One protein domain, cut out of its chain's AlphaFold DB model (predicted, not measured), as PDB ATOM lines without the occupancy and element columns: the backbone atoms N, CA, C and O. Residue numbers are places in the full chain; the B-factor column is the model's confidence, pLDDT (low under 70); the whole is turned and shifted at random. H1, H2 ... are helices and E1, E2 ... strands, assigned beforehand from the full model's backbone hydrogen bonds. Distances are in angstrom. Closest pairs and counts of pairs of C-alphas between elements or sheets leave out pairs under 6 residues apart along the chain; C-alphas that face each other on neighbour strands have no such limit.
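Overview. This is residues 22 to 29, 38 to 53, 64 to 84 and 128 to 208 of the 217 residues of the protein "SET domain-containing protein" of Dacryopinax primogenitus (strain DJM 731) (UniProt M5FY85). A twisted sheet of five strands runs through the domain, with H5 and H7 over one face and the short H3 on the opposite face. H6 grazes the sheet on the H5 and H7 side of the domain, H2 grazes it near the bend of E5, and H4 and H1 lie off the sheet, H1 at the far end. The printed part has 126 residues with seven named helices and five named strands, in the order H1 H2 E1 E2 H3 E3 H4 H5 H6 H7 E4 E5; the sheet's order is E1 E2 E3 E5 E4, mixed, and the class is mixed, helices and strands. The whole is compact, with a radius of gyration of the C-alphas of 14.6 A and spans of 39 by 37 by 26 A.

Along the chain. In the sheet, E1 is residues 51 to 53, E2 64 to 70, 19.2 A long, E3 130 to 133, E5 193 to 201, 17.8 A, and E4 186 to 190, 12.8 A. The helices are H1, residues 22 to 27, H2 42 to 47, H3 73 to 78, H4 139 to 143, H5 145 to 152, 10.1 A, H6 155 to 162, 10.8 A, and H7 174 to 184, 15.7 A. C-alpha 22 is at (234.060, 257.803, 128.366), C-alpha 64 at (239.513, 260.865, 160.274) and C-alpha 201 at (241.633, 267.078, 150.742).

Arrangement. E2 and E3 are parallel, with N 68 and O 131 at 2.8 A. E1 and E2 are antiparallel, with N 52 and O 69 at 2.8 A; E3 and E5 too, with N 199 and O 132 at 2.8 A. E4 and E5 form a hairpin, with N 200 and O 186 at 2.8 A, and E5 bends by 96 degrees at residue 196. H5 is over E2, at a height over the sheet of 9.3 A. On the same face H7 stands up from the sheet, its line rising 43 degrees. H5 and H7 touch, about perpendicular at 79 degrees, closest at the C-alphas of Pro 146 and Met 174, 5.7 A. H6 only just touches H7, with 3 pairs of C-alphas within 8 A, closest at Tyr 162 and Ile 180, 7.3 A. H1 touches H4, closest at the C-alphas of Ile 25 and Gly 139, 6.1 A. In each helix every O i to N i+4 pair is within hydrogen-bond range.

Size, cuts and confidence. The C-alphas farthest apart, of Lys 38 and Glu 156, are 43.2 A apart. Residues 30 to 37, 54 to 63 and 85 to 127 are not printed, with C-alpha gaps of 25.9, 13.6 and 14.7 A. Of the links printed whole, H6 to H7 is long. Residues 22 to 29 and 38 to 49 are under pLDDT 70.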
ATOM      1  N   GLU A  22     233.505 256.792 129.276       63.75
ATOM      2  CA  GLU A  22     234.060 257.803 128.366       63.75
ATOM      3  C   GLU A  22     233.267 259.124 128.416       63.75
ATOM      4  O   GLU A  22     233.835 260.218 128.360       63.75
ATOM      5  N   GLU A  23     231.941 259.032 128.536       64.50
ATOM      6  CA  GLU A  23     231.036 260.182 128.601       64.50
ATOM      7  C   GLU A  23     231.202 260.932 129.930       64.50
ATOM      8  O   GLU A  23     231.273 262.162 129.959       64.50
ATOM      9  N   VAL A  24     231.409 260.178 131.014       62.31
ATOM     10  CA  VAL A  24     231.730 260.698 132.350       62.31
ATOM     11  C   VAL A  24     232.992 261.565 132.320       62.31
ATOM     12  O   VAL A  24     233.015 262.658 132.887       62.31
ATOM     13  N   ILE A  25     234.042 261.116 131.626       63.56
ATOM     14  CA  ILE A  25     235.311 261.850 131.518       63.56
ATOM     15  C   ILE A  25     235.132 263.144 130.705       63.56
ATOM     16  O   ILE A  25     235.661 264.194 131.090       63.56
ATOM     17  N   ARG A  26     234.349 263.100 129.617       64.94
ATOM     18  CA  ARG A  26     234.043 264.282 128.789       64.94
ATOM     19  C   ARG A  26     233.309 265.364 129.576       64.94
ATOM     20  O   ARG A  26     233.699 266.527 129.493       64.94
ATOM     21  N   LEU A  27     232.306 264.991 130.374       62.84
ATOM     22  CA  LEU A  27     231.542 265.927 131.214       62.84
ATOM     23  C   LEU A  27     232.416 266.640 132.255       62.84
ATOM     24  O   LEU A  27     232.112 267.751 132.680       62.84
ATOM     25  N   GLN A  28     233.545 266.039 132.630       59.50
ATOM     26  CA  GLN A  28     234.497 266.637 133.563       59.50
ATOM     27  C   GLN A  28     235.522 267.573 132.908       59.50
ATOM     28  O   GLN A  28     236.363 268.138 133.615       59.50
ATOM     29  N   GLY A  29     235.486 267.740 131.581       52.09
ATOM     30  CA  GLY A  29     236.447 268.564 130.843       52.09
ATOM     31  C   GLY A  29     237.888 268.051 130.943       52.09
ATOM     32  O   GLY A  29     238.831 268.831 130.810       52.09
ATOM     33  N   LYS A  38     256.073 253.886 128.174       50.28
ATOM     34  CA  LYS A  38     256.699 252.648 127.703       50.28
ATOM     35  C   LYS A  38     256.084 251.479 128.477       50.28
ATOM     36  O   LYS A  38     255.798 251.625 129.657       50.28
ATOM     37  N   TYR A  39     255.939 250.326 127.826       53.00
ATOM     38  CA  TYR A  39     255.315 249.111 128.377       53.00
ATOM     39  C   TYR A  39     255.909 248.646 129.732       53.00
ATOM     40  O   TYR A  39     255.267 247.917 130.481       53.00
ATOM     41  N   ASP A  40     257.112 249.116 130.077       58.59
ATOM     42  CA  ASP A  40     257.802 248.843 131.342       58.59
ATOM     43  C   ASP A  40     257.591 249.887 132.452       58.59
ATOM     44  O   ASP A  40     258.233 249.795 133.498       58.59
ATOM     45  N   ASP A  41     256.712 250.876 132.272       63.22
ATOM     46  CA  ASP A  41     256.411 251.843 133.328       63.22
ATOM     47  C   ASP A  41     255.696 251.148 134.508       63.22
ATOM     48  O   ASP A  41     254.609 250.586 134.322       63.22
ATOM     49  N   PRO A  42     256.250 251.189 135.737       63.38
ATOM     50  CA  PRO A  42     255.639 250.565 136.912       63.38
ATOM     51  C   PRO A  42     254.202 251.032 137.180       63.38
ATOM     52  O   PRO A  42     253.408 250.276 137.738       63.38
ATOM     53  N   ARG A  43     253.842 252.248 136.749       63.22
ATOM     54  CA  ARG A  43     252.492 252.810 136.897       63.22
ATOM     55  C   ARG A  43     251.469 252.115 136.000       63.22
ATOM     56  O   ARG A  43     250.332 251.933 136.418       63.22
ATOM     57  N   LEU A  44     251.874 251.667 134.807       61.47
ATOM     58  CA  LEU A  44     251.002 250.887 133.918       61.47
ATOM     59  C   LEU A  44     250.699 249.509 134.511       61.47
ATOM     60  O   LEU A  44     249.556 249.072 134.476       61.47
ATOM     61  N   ARG A  45     251.701 248.852 135.112       62.34
ATOM     62  CA  ARG A  45     251.530 247.527 135.741       62.34
ATOM     63  C   ARG A  45     250.570 247.562 136.932       62.34
ATOM     64  O   ARG A  45     249.900 246.573 137.204       62.34
ATOM     65  N   ARG A  46     250.497 248.701 137.629       66.44
ATOM     66  CA  ARG A  46     249.584 248.910 138.760       66.44
ATOM     67  C   ARG A  46     248.157 249.256 138.355       66.44
ATOM     68  O   ARG A  46     247.260 249.117 139.178       66.44
ATOM     69  N   HIS A  47     247.920 249.679 137.116       60.34
ATOM     70  CA  HIS A  47     246.561 249.964 136.647       60.34
ATOM     71  C   HIS A  47     245.677 248.700 136.630       60.34
ATOM     72  O   HIS A  47     244.462 248.800 136.780       60.34
ATOM     73  N   ASP A  48     246.285 247.515 136.513       57.41
ATOM     74  CA  ASP A  48     245.593 246.222 136.604       57.41
ATOM     75  C   ASP A  48     245.435 245.721 138.056       57.41
ATOM     76  O   ASP A  48     244.799 244.691 138.304       57.41
ATOM     77  N   GLU A  49     246.011 246.417 139.045       65.44
ATOM     78  CA  GLU A  49     245.868 246.054 140.454       65.44
ATOM     79  C   GLU A  49     244.495 246.472 140.997       65.44
ATOM     80  O   GLU A  49     243.945 247.527 140.683       65.44
ATOM     81  N   GLN A  50     243.947 245.653 141.897       76.75
ATOM     82  CA  GLN A  50     242.757 246.026 142.663       76.75
ATOM     83  C   GLN A  50     243.033 247.300 143.468       76.75
ATOM     84  O   GLN A  50     244.117 247.455 144.026       76.75
ATOM     85  N   PHE A  51     242.045 248.181 143.595       84.69
ATOM     86  CA  PHE A  51     242.118 249.337 144.485       84.69
ATOM     87  C   PHE A  51     241.627 248.990 145.896       84.69
ATOM     88  O   PHE A  51     240.914 248.009 146.120       84.69
ATOM     89  N   ALA A  52     242.009 249.811 146.869       88.62
ATOM     90  CA  ALA A  52     241.566 249.734 148.249       88.62
ATOM     91  C   ALA A  52     240.865 251.031 148.655       88.62
ATOM     92  O   ALA A  52     241.391 252.126 148.460       88.62
ATOM     93  N   VAL A  53     239.698 250.873 149.278       90.44
ATOM     94  CA  VAL A  53     238.968 251.940 149.966       90.44
ATOM     95  C   VAL A  53     238.953 251.587 151.445       90.44
ATOM     96  O   VAL A  53     238.468 250.517 151.822       90.44
ATOM     97  N   ASP A  64     239.140 259.519 160.716       90.50
ATOM     98  CA  ASP A  64     239.513 260.865 160.274       90.50
ATOM     99  C   ASP A  64     239.583 260.989 158.750       90.50
ATOM    100  O   ASP A  64     239.145 261.981 158.171       90.50
ATOM    101  N   THR A  65     240.153 259.974 158.102       94.94
ATOM    102  CA  THR A  65     240.559 260.034 156.700       94.94
ATOM    103  C   THR A  65     239.993 258.856 155.925       94.94
ATOM    104  O   THR A  65     240.183 257.701 156.303       94.94
ATOM    105  N   LEU A  66     239.362 259.129 154.784       95.31
ATOM    106  CA  LEU A  66     239.105 258.120 153.762       95.31
ATOM    107  C   LEU A  66     240.313 258.005 152.828       95.31
ATOM    108  O   LEU A  66     240.714 258.983 152.205       95.31
ATOM    109  N   CYS A  67     240.868 256.809 152.677       94.69
ATOM    110  CA  CYS A  67     241.925 256.519 151.714       94.69
ATOM    111  C   CYS A  67     241.357 255.730 150.528       94.69
ATOM    112  O   CYS A  67     240.792 254.652 150.718       94.69
ATOM    113  N   ILE A  68     241.556 256.242 149.312       93.12
ATOM    114  CA  ILE A  68     241.269 255.576 148.036       93.12
ATOM    115  C   ILE A  68     242.603 255.406 147.304       93.12
ATOM    116  O   ILE A  68     243.159 256.365 146.774       93.12
ATOM    117  N   THR A  69     243.162 254.200 147.319       90.88
ATOM    118  CA  THR A  69     244.546 253.960 146.880       90.88
ATOM    119  C   THR A  69     244.716 252.585 146.232       90.88
ATOM    120  O   THR A  69     243.757 251.819 146.146       90.88
ATOM    121  N   TYR A  70     245.923 252.242 145.779       88.69
ATOM    122  CA  TYR A  70     246.218 250.920 145.228       88.69
ATOM    123  C   TYR A  70     246.111 249.834 146.305       88.69
ATOM    124  O   TYR A  70     246.382 250.051 147.488       88.69
ATOM    125  N   GLY A  71     245.713 248.629 145.907       86.25
ATOM    126  CA  GLY A  71     245.465 247.519 146.825       86.25
ATOM    127  C   GLY A  71     246.699 247.103 147.621       86.25
ATOM    128  O   GLY A  71     246.582 246.739 148.794       86.25
ATOM    129  N   ASN A  72     247.888 247.213 147.025       86.88
ATOM    130  CA  ASN A  72     249.166 246.930 147.683       86.88
ATOM    131  C   ASN A  72     249.522 247.945 148.792       86.88
ATOM    132  O   ASN A  72     250.162 247.560 149.771       86.88
ATOM    133  N   ASN A  73     249.018 249.182 148.736       90.25
ATOM    134  CA  ASN A  73     249.225 250.198 149.778       90.25
ATOM    135  C   ASN A  73     248.436 249.919 151.064       90.25
ATOM    136  O   ASN A  73     248.758 250.436 152.137       90.25
ATOM    137  N   ARG A  74     247.402 249.074 150.990       90.00
ATOM    138  CA  ARG A  74     246.512 248.761 152.115       90.00
ATOM    139  C   ARG A  74     247.262 248.267 153.350       90.00
ATOM    140  O   ARG A  74     246.914 248.652 154.465       90.00
ATOM    141  N   LEU A  75     248.240 247.377 153.171       89.56
ATOM    142  CA  LEU A  75     248.972 246.804 154.303       89.56
ATOM    143  C   LEU A  75     249.895 247.845 154.946       89.56
ATOM    144  O   LEU A  75     249.977 247.902 156.168       89.56
ATOM    145  N   CYS A  76     250.527 248.699 154.140       92.56
ATOM    146  CA  CYS A  76     251.350 249.804 154.627       92.56
ATOM    147  C   CYS A  76     250.525 250.793 155.457       92.56
ATOM    148  O   CYS A  76     250.937 251.149 156.558       92.56
ATOM    149  N   LEU A  77     249.328 251.160 154.983       92.12
ATOM    150  CA  LEU A  77     248.398 252.002 155.737       92.12
ATOM    151  C   LEU A  77     247.981 251.350 157.059       92.12
ATOM    152  O   LEU A  77     248.087 251.983 158.101       92.12
ATOM    153  N   ARG A  78     247.562 250.079 157.035       90.56
ATOM    154  CA  ARG A  78     247.132 249.343 158.239       90.56
ATOM    155  C   ARG A  78     248.231 249.186 159.287       90.56
ATOM    156  O   ARG A  78     247.948 249.219 160.478       90.56
ATOM    157  N   ASN A  79     249.472 249.027 158.838       91.94
ATOM    158  CA  ASN A  79     250.633 248.905 159.714       91.94
ATOM    159  C   ASN A  79     251.166 250.261 160.196       91.94
ATOM    160  O   ASN A  79     252.118 250.285 160.977       91.94
ATOM    161  N   HIS A  80     250.604 251.380 159.729       92.62
ATOM    162  CA  HIS A  80     251.020 252.693 160.194       92.62
ATOM    163  C   HIS A  80     250.767 252.810 161.709       92.62
ATOM    164  O   HIS A  80     249.673 252.460 162.156       92.62
ATOM    165  N   PRO A  81     251.718 253.339 162.508       92.25
ATOM    166  CA  PRO A  81     251.585 253.391 163.967       92.25
ATOM    167  C   PRO A  81     250.291 254.052 164.444       92.25
ATOM    168  O   PRO A  81     249.681 253.595 165.398       92.25
ATOM    169  N   THR A  82     249.846 255.080 163.719       90.94
ATOM    170  CA  THR A  82     248.632 255.839 164.039       90.94
ATOM    171  C   THR A  82     247.393 255.397 163.255       90.94
ATOM    172  O   THR A  82     246.486 256.203 163.059       90.94
ATOM    173  N   PHE A  83     247.374 254.187 162.689       91.31
ATOM    174  CA  PHE A  83     246.270 253.745 161.828       91.31
ATOM    175  C   PHE A  83     244.914 253.781 162.553       91.31
ATOM    176  O   PHE A  83     243.916 254.178 161.962       91.31
ATOM    177  N   ASN A  84     244.890 253.416 163.837       90.38
ATOM    178  CA  ASN A  84     243.671 253.409 164.652       90.38
ATOM    179  C   ASN A  84     243.486 254.696 165.483       90.38
ATOM    180  O   ASN A  84     242.519 254.788 166.237       90.38
ATOM    181  N   PRO A 128     243.744 264.776 156.707       96.38
ATOM    182  CA  PRO A 128     242.930 264.947 155.514       96.38
ATOM    183  C   PRO A 128     241.584 264.236 155.674       96.38
ATOM    184  O   PRO A 128     241.522 263.149 156.236       96.38
ATOM    185  N   LEU A 129     240.523 264.810 155.118       96.94
ATOM    186  CA  LEU A 129     239.233 264.143 154.948       96.94
ATOM    187  C   LEU A 129     239.359 262.973 153.963       96.94
ATOM    188  O   LEU A 129     238.768 261.913 154.152       96.94
ATOM    189  N   LEU A 130     240.140 263.172 152.898       97.25
ATOM    190  CA  LEU A 130     240.311 262.226 151.801       97.25
ATOM    191  C   LEU A 130     241.767 262.212 151.334       97.25
ATOM    192  O   LEU A 130     242.343 263.272 151.103       97.25
ATOM    193  N   ILE A 131     242.316 261.021 151.105       96.31
ATOM    194  CA  ILE A 131     243.522 260.786 150.304       96.31
ATOM    195  C   ILE A 131     243.127 259.950 149.087       96.31
ATOM    196  O   ILE A 131     242.466 258.921 149.235       96.31
ATOM    197  N   CYS A 132     243.535 260.371 147.892       93.88
ATOM    198  CA  CYS A 132     243.240 259.666 146.648       93.88
ATOM    199  C   CYS A 132     244.448 259.633 145.698       93.88
ATOM    200  O   CYS A 132     245.090 260.663 145.481       93.88
ATOM    201  N   SER A 133     244.731 258.474 145.098       88.25
ATOM    202  CA  SER A 133     245.712 258.340 144.009       88.25
ATOM    203  C   SER A 133     245.146 258.918 142.707       88.25
ATOM    204  O   SER A 133     244.124 258.442 142.211       88.25
ATOM    205  N   VAL A 134     245.815 259.902 142.100       77.00
ATOM    206  CA  VAL A 134     245.295 260.563 140.884       77.00
ATOM    207  C   VAL A 134     245.340 259.642 139.665       77.00
ATOM    208  O   VAL A 134     244.400 259.648 138.871       77.00
ATOM    209  N   GLY A 135     246.390 258.833 139.522       73.12
ATOM    210  CA  GLY A 135     246.559 257.876 138.428       73.12
ATOM    211  C   GLY A 135     245.530 256.745 138.416       73.12
ATOM    212  O   GLY A 135     245.445 256.023 137.430       73.12
ATOM    213  N   MET A 136     244.721 256.615 139.474       74.81
ATOM    214  CA  MET A 136     243.671 255.600 139.595       74.81
ATOM    215  C   MET A 136     242.284 256.074 139.166       74.81
ATOM    216  O   MET A 136     241.365 255.264 139.099       74.81
ATOM    217  N   LEU A 137     242.085 257.373 138.940       77.38
ATOM    218  CA  LEU A 137     240.764 257.935 138.655       77.38
ATOM    219  C   LEU A 137     240.358 257.709 137.193       77.38
ATOM    220  O   LEU A 137     240.247 258.658 136.413       77.38
ATOM    221  N   ASP A 138     240.131 256.448 136.832       79.94
ATOM    222  CA  ASP A 138     239.491 256.071 135.577       79.94
ATOM    223  C   ASP A 138     237.980 256.384 135.591       79.94
ATOM    224  O   ASP A 138     237.414 256.832 136.593       79.94
ATOM    225  N   GLY A 139     237.302 256.171 134.460       78.50
ATOM    226  CA  GLY A 139     235.875 256.480 134.343       78.50
ATOM    227  C   GLY A 139     234.992 255.687 135.318       78.50
ATOM    228  O   GLY A 139     234.004 256.227 135.817       78.50
ATOM    229  N   THR A 140     235.369 254.451 135.653       81.94
ATOM    230  CA  THR A 140     234.636 253.598 136.599       81.94
ATOM    231  C   THR A 140     234.762 254.138 138.020       81.94
ATOM    232  O   THR A 140     233.757 254.298 138.719       81.94
ATOM    233  N   MET A 141     235.981 254.481 138.439       82.94
ATOM    234  CA  MET A 141     236.272 255.077 139.742       82.94
ATOM    235  C   MET A 141     235.607 256.437 139.891       82.94
ATOM    236  O   MET A 141     235.024 256.732 140.933       82.94
ATOM    237  N   VAL A 142     235.649 257.254 138.841       85.88
ATOM    238  CA  VAL A 142     235.001 258.563 138.813       85.88
ATOM    239  C   VAL A 142     233.487 258.438 138.976       85.88
ATOM    240  O   VAL A 142     232.901 259.151 139.792       85.88
ATOM    241  N   ALA A 143     232.843 257.543 138.232       86.00
ATOM    242  CA  ALA A 143     231.397 257.388 138.300       86.00
ATOM    243  C   ALA A 143     230.930 256.819 139.651       86.00
ATOM    244  O   ALA A 143     229.892 257.218 140.173       86.00
ATOM    245  N   ASN A 144     231.746 255.964 140.270       87.81
ATOM    246  CA  ASN A 144     231.489 255.399 141.593       87.81
ATOM    247  C   ASN A 144     232.007 256.272 142.753       87.81
ATOM    248  O   ASN A 144     231.853 255.912 143.923       87.81
ATOM    249  N   PHE A 145     232.611 257.427 142.467       91.00
ATOM    250  CA  PHE A 145     233.223 258.286 143.478       91.00
ATOM    251  C   PHE A 145     232.245 258.744 144.571       91.00
ATOM    252  O   PHE A 145     232.589 258.612 145.748       91.00
ATOM    253  N   PRO A 146     231.005 259.177 144.254       91.81
ATOM    254  CA  PRO A 146     230.014 259.498 145.281       91.81
ATOM    255  C   PRO A 146     229.716 258.322 146.211       91.81
ATOM    256  O   PRO A 146     229.648 258.515 147.418       91.81
ATOM    257  N   MET A 147     229.604 257.096 145.685       90.88
ATOM    258  CA  MET A 147     229.385 255.904 146.508       90.88
ATOM    259  C   MET A 147     230.572 255.650 147.451       90.88
ATOM    260  O   MET A 147     230.369 255.268 148.606       90.88
ATOM    261  N   MET A 148     231.807 255.852 146.980       91.81
ATOM    262  CA  MET A 148     233.003 255.702 147.813       91.81
ATOM    263  C   MET A 148     233.024 256.720 148.957       91.81
ATOM    264  O   MET A 148     233.315 256.338 150.089       91.81
ATOM    265  N   LEU A 149     232.648 257.977 148.703       93.75
ATOM    266  CA  LEU A 149     232.473 258.979 149.760       93.75
ATOM    267  C   LEU A 149     231.306 258.621 150.690       93.75
ATOM    268  O   LEU A 149     231.416 258.770 151.905       93.75
ATOM    269  N   GLU A 150     230.199 258.122 150.137       90.88
ATOM    270  CA  GLU A 150     228.985 257.793 150.882       90.88
ATOM    271  C   GLU A 150     229.239 256.710 151.930       90.88
ATOM    272  O   GLU A 150     228.846 256.860 153.086       90.88
ATOM    273  N   LYS A 151     229.937 255.646 151.523       87.81
ATOM    274  CA  LYS A 151     230.288 254.502 152.374       87.81
ATOM    275  C   LYS A 151     231.563 254.726 153.187       87.81
ATOM    276  O   LYS A 151     231.797 254.013 154.158       87.81
ATOM    277  N   GLY A 152     232.409 255.649 152.741       88.25
ATOM    278  CA  GLY A 152     233.761 255.829 153.242       88.25
ATOM    279  C   GLY A 152     233.965 257.055 154.121       88.25
ATOM    280  O   GLY A 152     234.993 257.117 154.767       88.25
ATOM    281  N   LEU A 153     233.060 258.032 154.174       92.00
ATOM    282  CA  LEU A 153     233.163 259.171 155.095       92.00
ATOM    283  C   LEU A 153     232.089 259.095 156.177       92.00
ATOM    284  O   LEU A 153     230.951 258.695 155.917       92.00
ATOM    285  N   THR A 154     232.427 259.572 157.376       91.00
ATOM    286  CA  THR A 154     231.430 259.834 158.420       91.00
ATOM    287  C   THR A 154     230.416 260.879 157.929       91.00
ATOM    288  O   THR A 154     230.733 261.686 157.044       91.00
ATOM    289  N   PRO A 155     229.192 260.929 158.489       92.06
ATOM    290  CA  PRO A 155     228.209 261.944 158.107       92.06
ATOM    291  C   PRO A 155     228.726 263.383 158.253       92.06
ATOM    292  O   PRO A 155     228.431 264.229 157.406       92.06
ATOM    293  N   GLU A 156     229.530 263.660 159.288       91.38
ATOM    294  CA  GLU A 156     230.144 264.976 159.490       91.38
ATOM    295  C   GLU A 156     231.197 265.273 158.418       91.38
ATOM    296  O   GLU A 156     231.098 266.302 157.751       91.38
ATOM    297  N   HIS A 157     232.148 264.365 158.174       93.81
ATOM    298  CA  HIS A 157     233.183 264.567 157.153       93.81
ATOM    299  C   HIS A 157     232.597 264.706 155.751       93.81
ATOM    300  O   HIS A 157     233.045 265.548 154.976       93.81
ATOM    301  N   LYS A 158     231.549 263.946 155.439       95.12
ATOM    302  CA  LYS A 158     230.816 264.054 154.178       95.12
ATOM    303  C   LYS A 158     230.161 265.421 154.027       95.12
ATOM    304  O   LYS A 158     230.355 266.086 153.011       95.12
ATOM    305  N   LYS A 159     229.434 265.880 155.050       95.19
ATOM    306  CA  LYS A 159     228.840 267.222 155.061       95.19
ATOM    307  C   LYS A 159     229.911 268.295 154.864       95.19
ATOM    308  O   LYS A 159     229.713 269.205 154.067       95.19
ATOM    309  N   THR A 160     231.038 268.177 155.557       94.75
ATOM    310  CA  THR A 160     232.168 269.102 155.441       94.75
ATOM    311  C   THR A 160     232.766 269.103 154.037       94.75
ATOM    312  O   THR A 160     232.957 270.176 153.467       94.75
ATOM    313  N   TYR A 161     232.989 267.926 153.450       96.81
ATOM    314  CA  TYR A 161     233.513 267.763 152.096       96.81
ATOM    315  C   TYR A 161     232.643 268.490 151.060       96.81
ATOM    316  O   TYR A 161     233.146 269.309 150.296       96.81
ATOM    317  N   TYR A 162     231.323 268.279 151.092       95.12
ATOM    318  CA  TYR A 162     230.389 268.946 150.171       95.12
ATOM    319  C   TYR A 162     230.206 270.452 150.439       95.12
ATOM    320  O   TYR A 162     229.615 271.159 149.627       95.12
ATOM    321  N   GLN A 163     230.731 270.978 151.550       93.62
ATOM    322  CA  GLN A 163     230.782 272.417 151.837       93.62
ATOM    323  C   GLN A 163     232.080 273.094 151.372       93.62
ATOM    324  O   GLN A 163     232.246 274.304 151.584       93.62
ATOM    325  N   LEU A 164     233.026 272.343 150.805       95.19
ATOM    326  CA  LEU A 164     234.246 272.908 150.237       95.19
ATOM    327  C   LEU A 164     233.957 273.649 148.926       95.19
ATOM    328  O   LEU A 164     232.899 273.507 148.310       95.19
ATOM    329  N   HIS A 165     234.901 274.490 148.504       92.94
ATOM    330  CA  HIS A 165     234.732 275.269 147.285       92.94
ATOM    331  C   HIS A 165     234.712 274.352 146.053       92.94
ATOM    332  O   HIS A 165     235.516 273.434 145.943       92.94
ATOM    333  N   ASN A 166     233.830 274.614 145.094       92.75
ATOM    334  CA  ASN A 166     233.816 273.919 143.809       92.75
ATOM    335  C   ASN A 166     233.843 274.962 142.690       92.75
ATOM    336  O   ASN A 166     232.908 275.761 142.576       92.75
ATOM    337  N   CYS A 167     234.910 274.963 141.886       87.88
ATOM    338  CA  CYS A 167     235.084 275.900 140.774       87.88
ATOM    339  C   CYS A 167     234.499 275.386 139.442       87.88
ATOM    340  O   CYS A 167     234.619 276.053 138.413       87.88
ATOM    341  N   LYS A 168     233.885 274.196 139.442       83.69
ATOM    342  CA  LYS A 168     233.243 273.545 138.290       83.69
ATOM    343  C   LYS A 168     231.709 273.575 138.426       83.69
ATOM    344  O   LYS A 168     231.209 273.979 139.481       83.69
ATOM    345  N   PRO A 169     230.945 273.181 137.383       76.19
ATOM    346  CA  PRO A 169     229.489 273.085 137.473       76.19
ATOM    347  C   PRO A 169     229.036 272.285 138.700       76.19
ATOM    348  O   PRO A 169     229.637 271.271 139.057       76.19
ATOM    349  N   LYS A 170     227.981 272.771 139.358       74.31
ATOM    350  CA  LYS A 170     227.459 272.232 140.625       74.31
ATOM    351  C   LYS A 170     226.323 271.235 140.398       74.31
ATOM    352  O   LYS A 170     225.324 271.260 141.109       74.31
ATOM    353  N   GLU A 171     226.442 270.420 139.358       79.75
ATOM    354  CA  GLU A 171     225.479 269.353 139.100       79.75
ATOM    355  C   GLU A 171     225.669 268.254 140.154       79.75
ATOM    356  O   GLU A 171     226.770 267.691 140.231       79.75
ATOM    357  N   PRO A 172     224.645 267.960 140.981       79.50
ATOM    358  CA  PRO A 172     224.775 266.978 142.047       79.50
ATOM    359  C   PRO A 172     225.190 265.605 141.517       79.50
ATOM    360  O   PRO A 172     224.732 265.161 140.464       79.50
ATOM    361  N   GLY A 173     226.029 264.905 142.280       82.81
ATOM    362  CA  GLY A 173     226.468 263.543 141.965       82.81
ATOM    363  C   GLY A 173     227.957 263.449 141.638       82.81
ATOM    364  O   GLY A 173     228.793 264.069 142.299       82.81
ATOM    365  N   MET A 174     228.312 262.624 140.647       84.25
ATOM    366  CA  MET A 174     229.712 262.283 140.336       84.25
ATOM    367  C   MET A 174     230.560 263.490 139.921       84.25
ATOM    368  O   MET A 174     231.720 263.599 140.322       84.25
ATOM    369  N   VAL A 175     229.982 264.409 139.141       84.12
ATOM    370  CA  VAL A 175     230.696 265.578 138.616       84.12
ATOM    371  C   VAL A 175     231.056 266.519 139.758       84.12
ATOM    372  O   VAL A 175     232.221 266.901 139.874       84.12
ATOM    373  N   GLU A 176     230.105 266.833 140.637       91.31
ATOM    374  CA  GLU A 176     230.356 267.637 141.834       91.31
ATOM    375  C   GLU A 176     231.389 266.978 142.751       91.31
ATOM    376  O   GLU A 176     232.386 267.614 143.100       91.31
ATOM    377  N   ALA A 177     231.196 265.702 143.100       92.69
ATOM    378  CA  ALA A 177     232.050 265.010 144.058       92.69
ATOM    379  C   ALA A 177     233.522 265.014 143.619       92.69
ATOM    380  O   ALA A 177     234.395 265.387 144.399       92.69
ATOM    381  N   VAL A 178     233.810 264.673 142.360       91.12
ATOM    382  CA  VAL A 178     235.185 264.685 141.836       91.12
ATOM    383  C   VAL A 178     235.716 266.106 141.657       91.12
ATOM    384  O   VAL A 178     236.898 266.360 141.906       91.12
ATOM    385  N   SER A 179     234.867 267.054 141.257       91.56
ATOM    386  CA  SER A 179     235.283 268.447 141.070       91.56
ATOM    387  C   SER A 179     235.678 269.119 142.378       91.56
ATOM    388  O   SER A 179     236.651 269.873 142.388       91.56
ATOM    389  N   ILE A 180     234.999 268.812 143.487       95.12
ATOM    390  CA  ILE A 180     235.390 269.272 144.824       95.12
ATOM    391  C   ILE A 180     236.799 268.782 145.157       95.12
ATOM    392  O   ILE A 180     237.664 269.598 145.473       95.12
ATOM    393  N   MET A 181     237.074 267.484 145.022       95.06
ATOM    394  CA  MET A 181     238.412 266.942 145.278       95.06
ATOM    395  C   MET A 181     239.456 267.604 144.374       95.06
ATOM    396  O   MET A 181     240.516 267.982 144.858       95.06
ATOM    397  N   ARG A 182     239.180 267.790 143.078       91.62
ATOM    398  CA  ARG A 182     240.133 268.447 142.165       91.62
ATOM    399  C   ARG A 182     240.361 269.921 142.495       91.62
ATOM    400  O   ARG A 182     241.463 270.414 142.290       91.62
ATOM    401  N   THR A 183     239.337 270.613 142.988       93.00
ATOM    402  CA  THR A 183     239.416 272.033 143.362       93.00
ATOM    403  C   THR A 183     240.213 272.232 144.652       93.00
ATOM    404  O   THR A 183     240.950 273.204 144.764       93.00
ATOM    405  N   ASN A 184     240.074 271.317 145.615       95.88
ATOM    406  CA  ASN A 184     240.611 271.463 146.974       95.88
ATOM    407  C   ASN A 184     241.818 270.560 147.271       95.88
ATOM    408  O   ASN A 184     242.375 270.629 148.367       95.88
ATOM    409  N   GLY A 185     242.177 269.682 146.334       95.56
ATOM    410  CA  GLY A 185     243.204 268.666 146.500       95.56
ATOM    411  C   GLY A 185     244.609 269.251 146.469       95.56
ATOM    412  O   GLY A 185     245.003 269.932 145.523       95.56
ATOM    413  N   ILE A 186     245.387 268.926 147.495       94.62
ATOM    414  CA  ILE A 186     246.793 269.301 147.633       94.62
ATOM    415  C   ILE A 186     247.639 268.057 147.391       94.62
ATOM    416  O   ILE A 186     247.288 266.970 147.842       94.62
ATOM    417  N   GLY A 187     248.750 268.200 146.664       93.44
ATOM    418  CA  GLY A 187     249.671 267.088 146.440       93.44
ATOM    419  C   GLY A 187     250.167 266.514 147.767       93.44
ATOM    420  O   GLY A 187     250.647 267.256 148.619       93.44
ATOM    421  N   ALA A 188     250.052 265.203 147.925       91.75
ATOM    422  CA  ALA A 188     250.544 264.467 149.076       91.75
ATOM    423  C   ALA A 188     251.511 263.379 148.613       91.75
ATOM    424  O   ALA A 188     251.406 262.859 147.499       91.75
ATOM    425  N   GLN A 189     252.451 263.030 149.484       89.94
ATOM    426  CA  GLN A 189     253.363 261.918 149.275       89.94
ATOM    427  C   GLN A 189     253.124 260.895 150.376       89.94
ATOM    428  O   GLN A 189     253.171 261.226 151.562       89.94
ATOM    429  N   LEU A 190     252.858 259.653 149.982       89.75
ATOM    430  CA  LEU A 190     252.857 258.540 150.918       89.75
ATOM    431  C   LEU A 190     254.273 257.951 150.936       89.75
ATOM    432  O   LEU A 190     254.809 257.648 149.871       89.75
ATOM    433  N   PRO A 191     254.890 257.756 152.113       89.56
ATOM    434  CA  PRO A 191     256.289 257.320 152.212       89.56
ATOM    435  C   PRO A 191     256.526 255.897 151.683       89.56
ATOM    436  O   PRO A 191     257.660 255.474 151.520       89.56
ATOM    437  N   PHE A 192     255.455 255.144 151.444       89.06
ATOM    438  CA  PHE A 192     255.483 253.793 150.887       89.06
ATOM    439  C   PHE A 192     255.011 253.742 149.425       89.06
ATOM    440  O   PHE A 192     254.906 252.651 148.867       89.06
ATOM    441  N   ASP A 193     254.709 254.891 148.810       87.75
ATOM    442  CA  ASP A 193     254.267 254.971 147.417       87.75
ATOM    443  C   ASP A 193     254.807 256.231 146.721       87.75
ATOM    444  O   ASP A 193     254.099 257.209 146.496       87.75
ATOM    445  N   GLU A 194     256.101 256.210 146.403       84.44
ATOM    446  CA  GLU A 194     256.808 257.332 145.764       84.44
ATOM    447  C   GLU A 194     256.527 257.456 144.259       84.44
ATOM    448  O   GLU A 194     256.845 258.472 143.642       84.44
ATOM    449  N   HIS A 195     255.954 256.417 143.651       80.75
ATOM    450  CA  HIS A 195     255.714 256.359 142.208       80.75
ATOM    451  C   HIS A 195     254.352 256.921 141.805       80.75
ATOM    452  O   HIS A 195     254.137 257.189 140.620       80.75
ATOM    453  N   GLU A 196     253.454 257.109 142.772       83.88
ATOM    454  CA  GLU A 196     252.109 257.607 142.539       83.88
ATOM    455  C   GLU A 196     251.893 258.965 143.198       83.88
ATOM    456  O   GLU A 196     252.163 259.174 144.382       83.88
ATOM    457  N   ARG A 197     251.324 259.897 142.430       86.50
ATOM    458  CA  ARG A 197     250.939 261.193 142.974       86.50
ATOM    459  C   ARG A 197     249.625 261.051 143.733       86.50
ATOM    460  O   ARG A 197     248.574 260.801 143.142       86.50
ATOM    461  N   GLN A 198     249.683 261.310 145.030       91.94
ATOM    462  CA  GLN A 198     248.500 261.365 145.873       91.94
ATOM    463  C   GLN A 198     247.984 262.797 145.943       91.94
ATOM    464  O   GLN A 198     248.740 263.768 145.834       91.94
ATOM    465  N   ILE A 199     246.684 262.928 146.148       95.12
ATOM    466  CA  ILE A 199     246.052 264.182 146.534       95.12
ATOM    467  C   ILE A 199     245.358 263.998 147.871       95.12
ATOM    468  O   ILE A 199     244.736 262.970 148.123       95.12
ATOM    469  N   ALA A 200     245.476 265.010 148.716       97.31
ATOM    470  CA  ALA A 200     244.837 265.086 150.011       97.31
ATOM    471  C   ALA A 200     243.869 266.275 150.032       97.31
ATOM    472  O   ALA A 200     244.215 267.374 149.597       97.31
ATOM    473  N   VAL A 201     242.658 266.049 150.527       98.00
ATOM    474  CA  VAL A 201     241.633 267.078 150.742       98.00
ATOM    475  C   VAL A 201     241.445 267.245 152.241       98.00
ATOM    476  O   VAL A 201     241.347 266.250 152.954       98.00
ATOM    477  N   TYR A 202     241.372 268.483 152.714       97.06
ATOM    478  CA  TYR A 202     241.300 268.841 154.131       97.06
ATOM    479  C   TYR A 202     240.032 269.671 154.398       97.06
ATOM    480  O   TYR A 202     239.398 270.140 153.454       97.06
ATOM    481  N   ASP A 203     239.634 269.875 155.654       95.25
ATOM    482  CA  ASP A 203     238.561 270.822 155.987       95.25
ATOM    483  C   ASP A 203     239.109 272.249 156.039       95.25
ATOM    484  O   ASP A 203     238.686 273.110 155.268       95.25
ATOM    485  N   ASN A 204     240.071 272.512 156.924       95.44
ATOM    486  CA  ASN A 204     240.565 273.865 157.168       95.44
ATOM    487  C   ASN A 204     241.613 274.289 156.136       95.44
ATOM    488  O   ASN A 204     241.512 275.394 155.598       95.44
ATOM    489  N   ILE A 205     242.588 273.427 155.816       95.88
ATOM    490  CA  ILE A 205     243.641 273.762 154.837       95.88
ATOM    491  C   ILE A 205     243.030 274.075 153.459       95.88
ATOM    492  O   ILE A 205     243.445 275.026 152.799       95.88
ATOM    493  N   SER A 206     241.975 273.366 153.047       96.12
ATOM    494  CA  SER A 206     241.280 273.620 151.775       96.12
ATOM    495  C   SER A 206     240.504 274.950 151.733       96.12
ATOM    496  O   SER A 206     239.981 275.326 150.687       96.12
ATOM    497  N   ARG A 207     240.436 275.693 152.845       94.69
ATOM    498  CA  ARG A 207     239.827 277.033 152.939       94.69
ATOM    499  C   ARG A 207     240.866 278.153 152.961       94.69
ATOM    500  O   ARG A 207     240.513 279.322 153.129       94.69
ATOM    501  N   VAL A 208     242.149 277.828 152.823       93.19
ATOM    502  CA  VAL A 208     243.189 278.838 152.639       93.19
ATOM    503  C   VAL A 208     243.015 279.451 151.251       93.19
ATOM    504  O   VAL A 208     243.043 278.762 150.234       93.19
TER     505      VAL A 208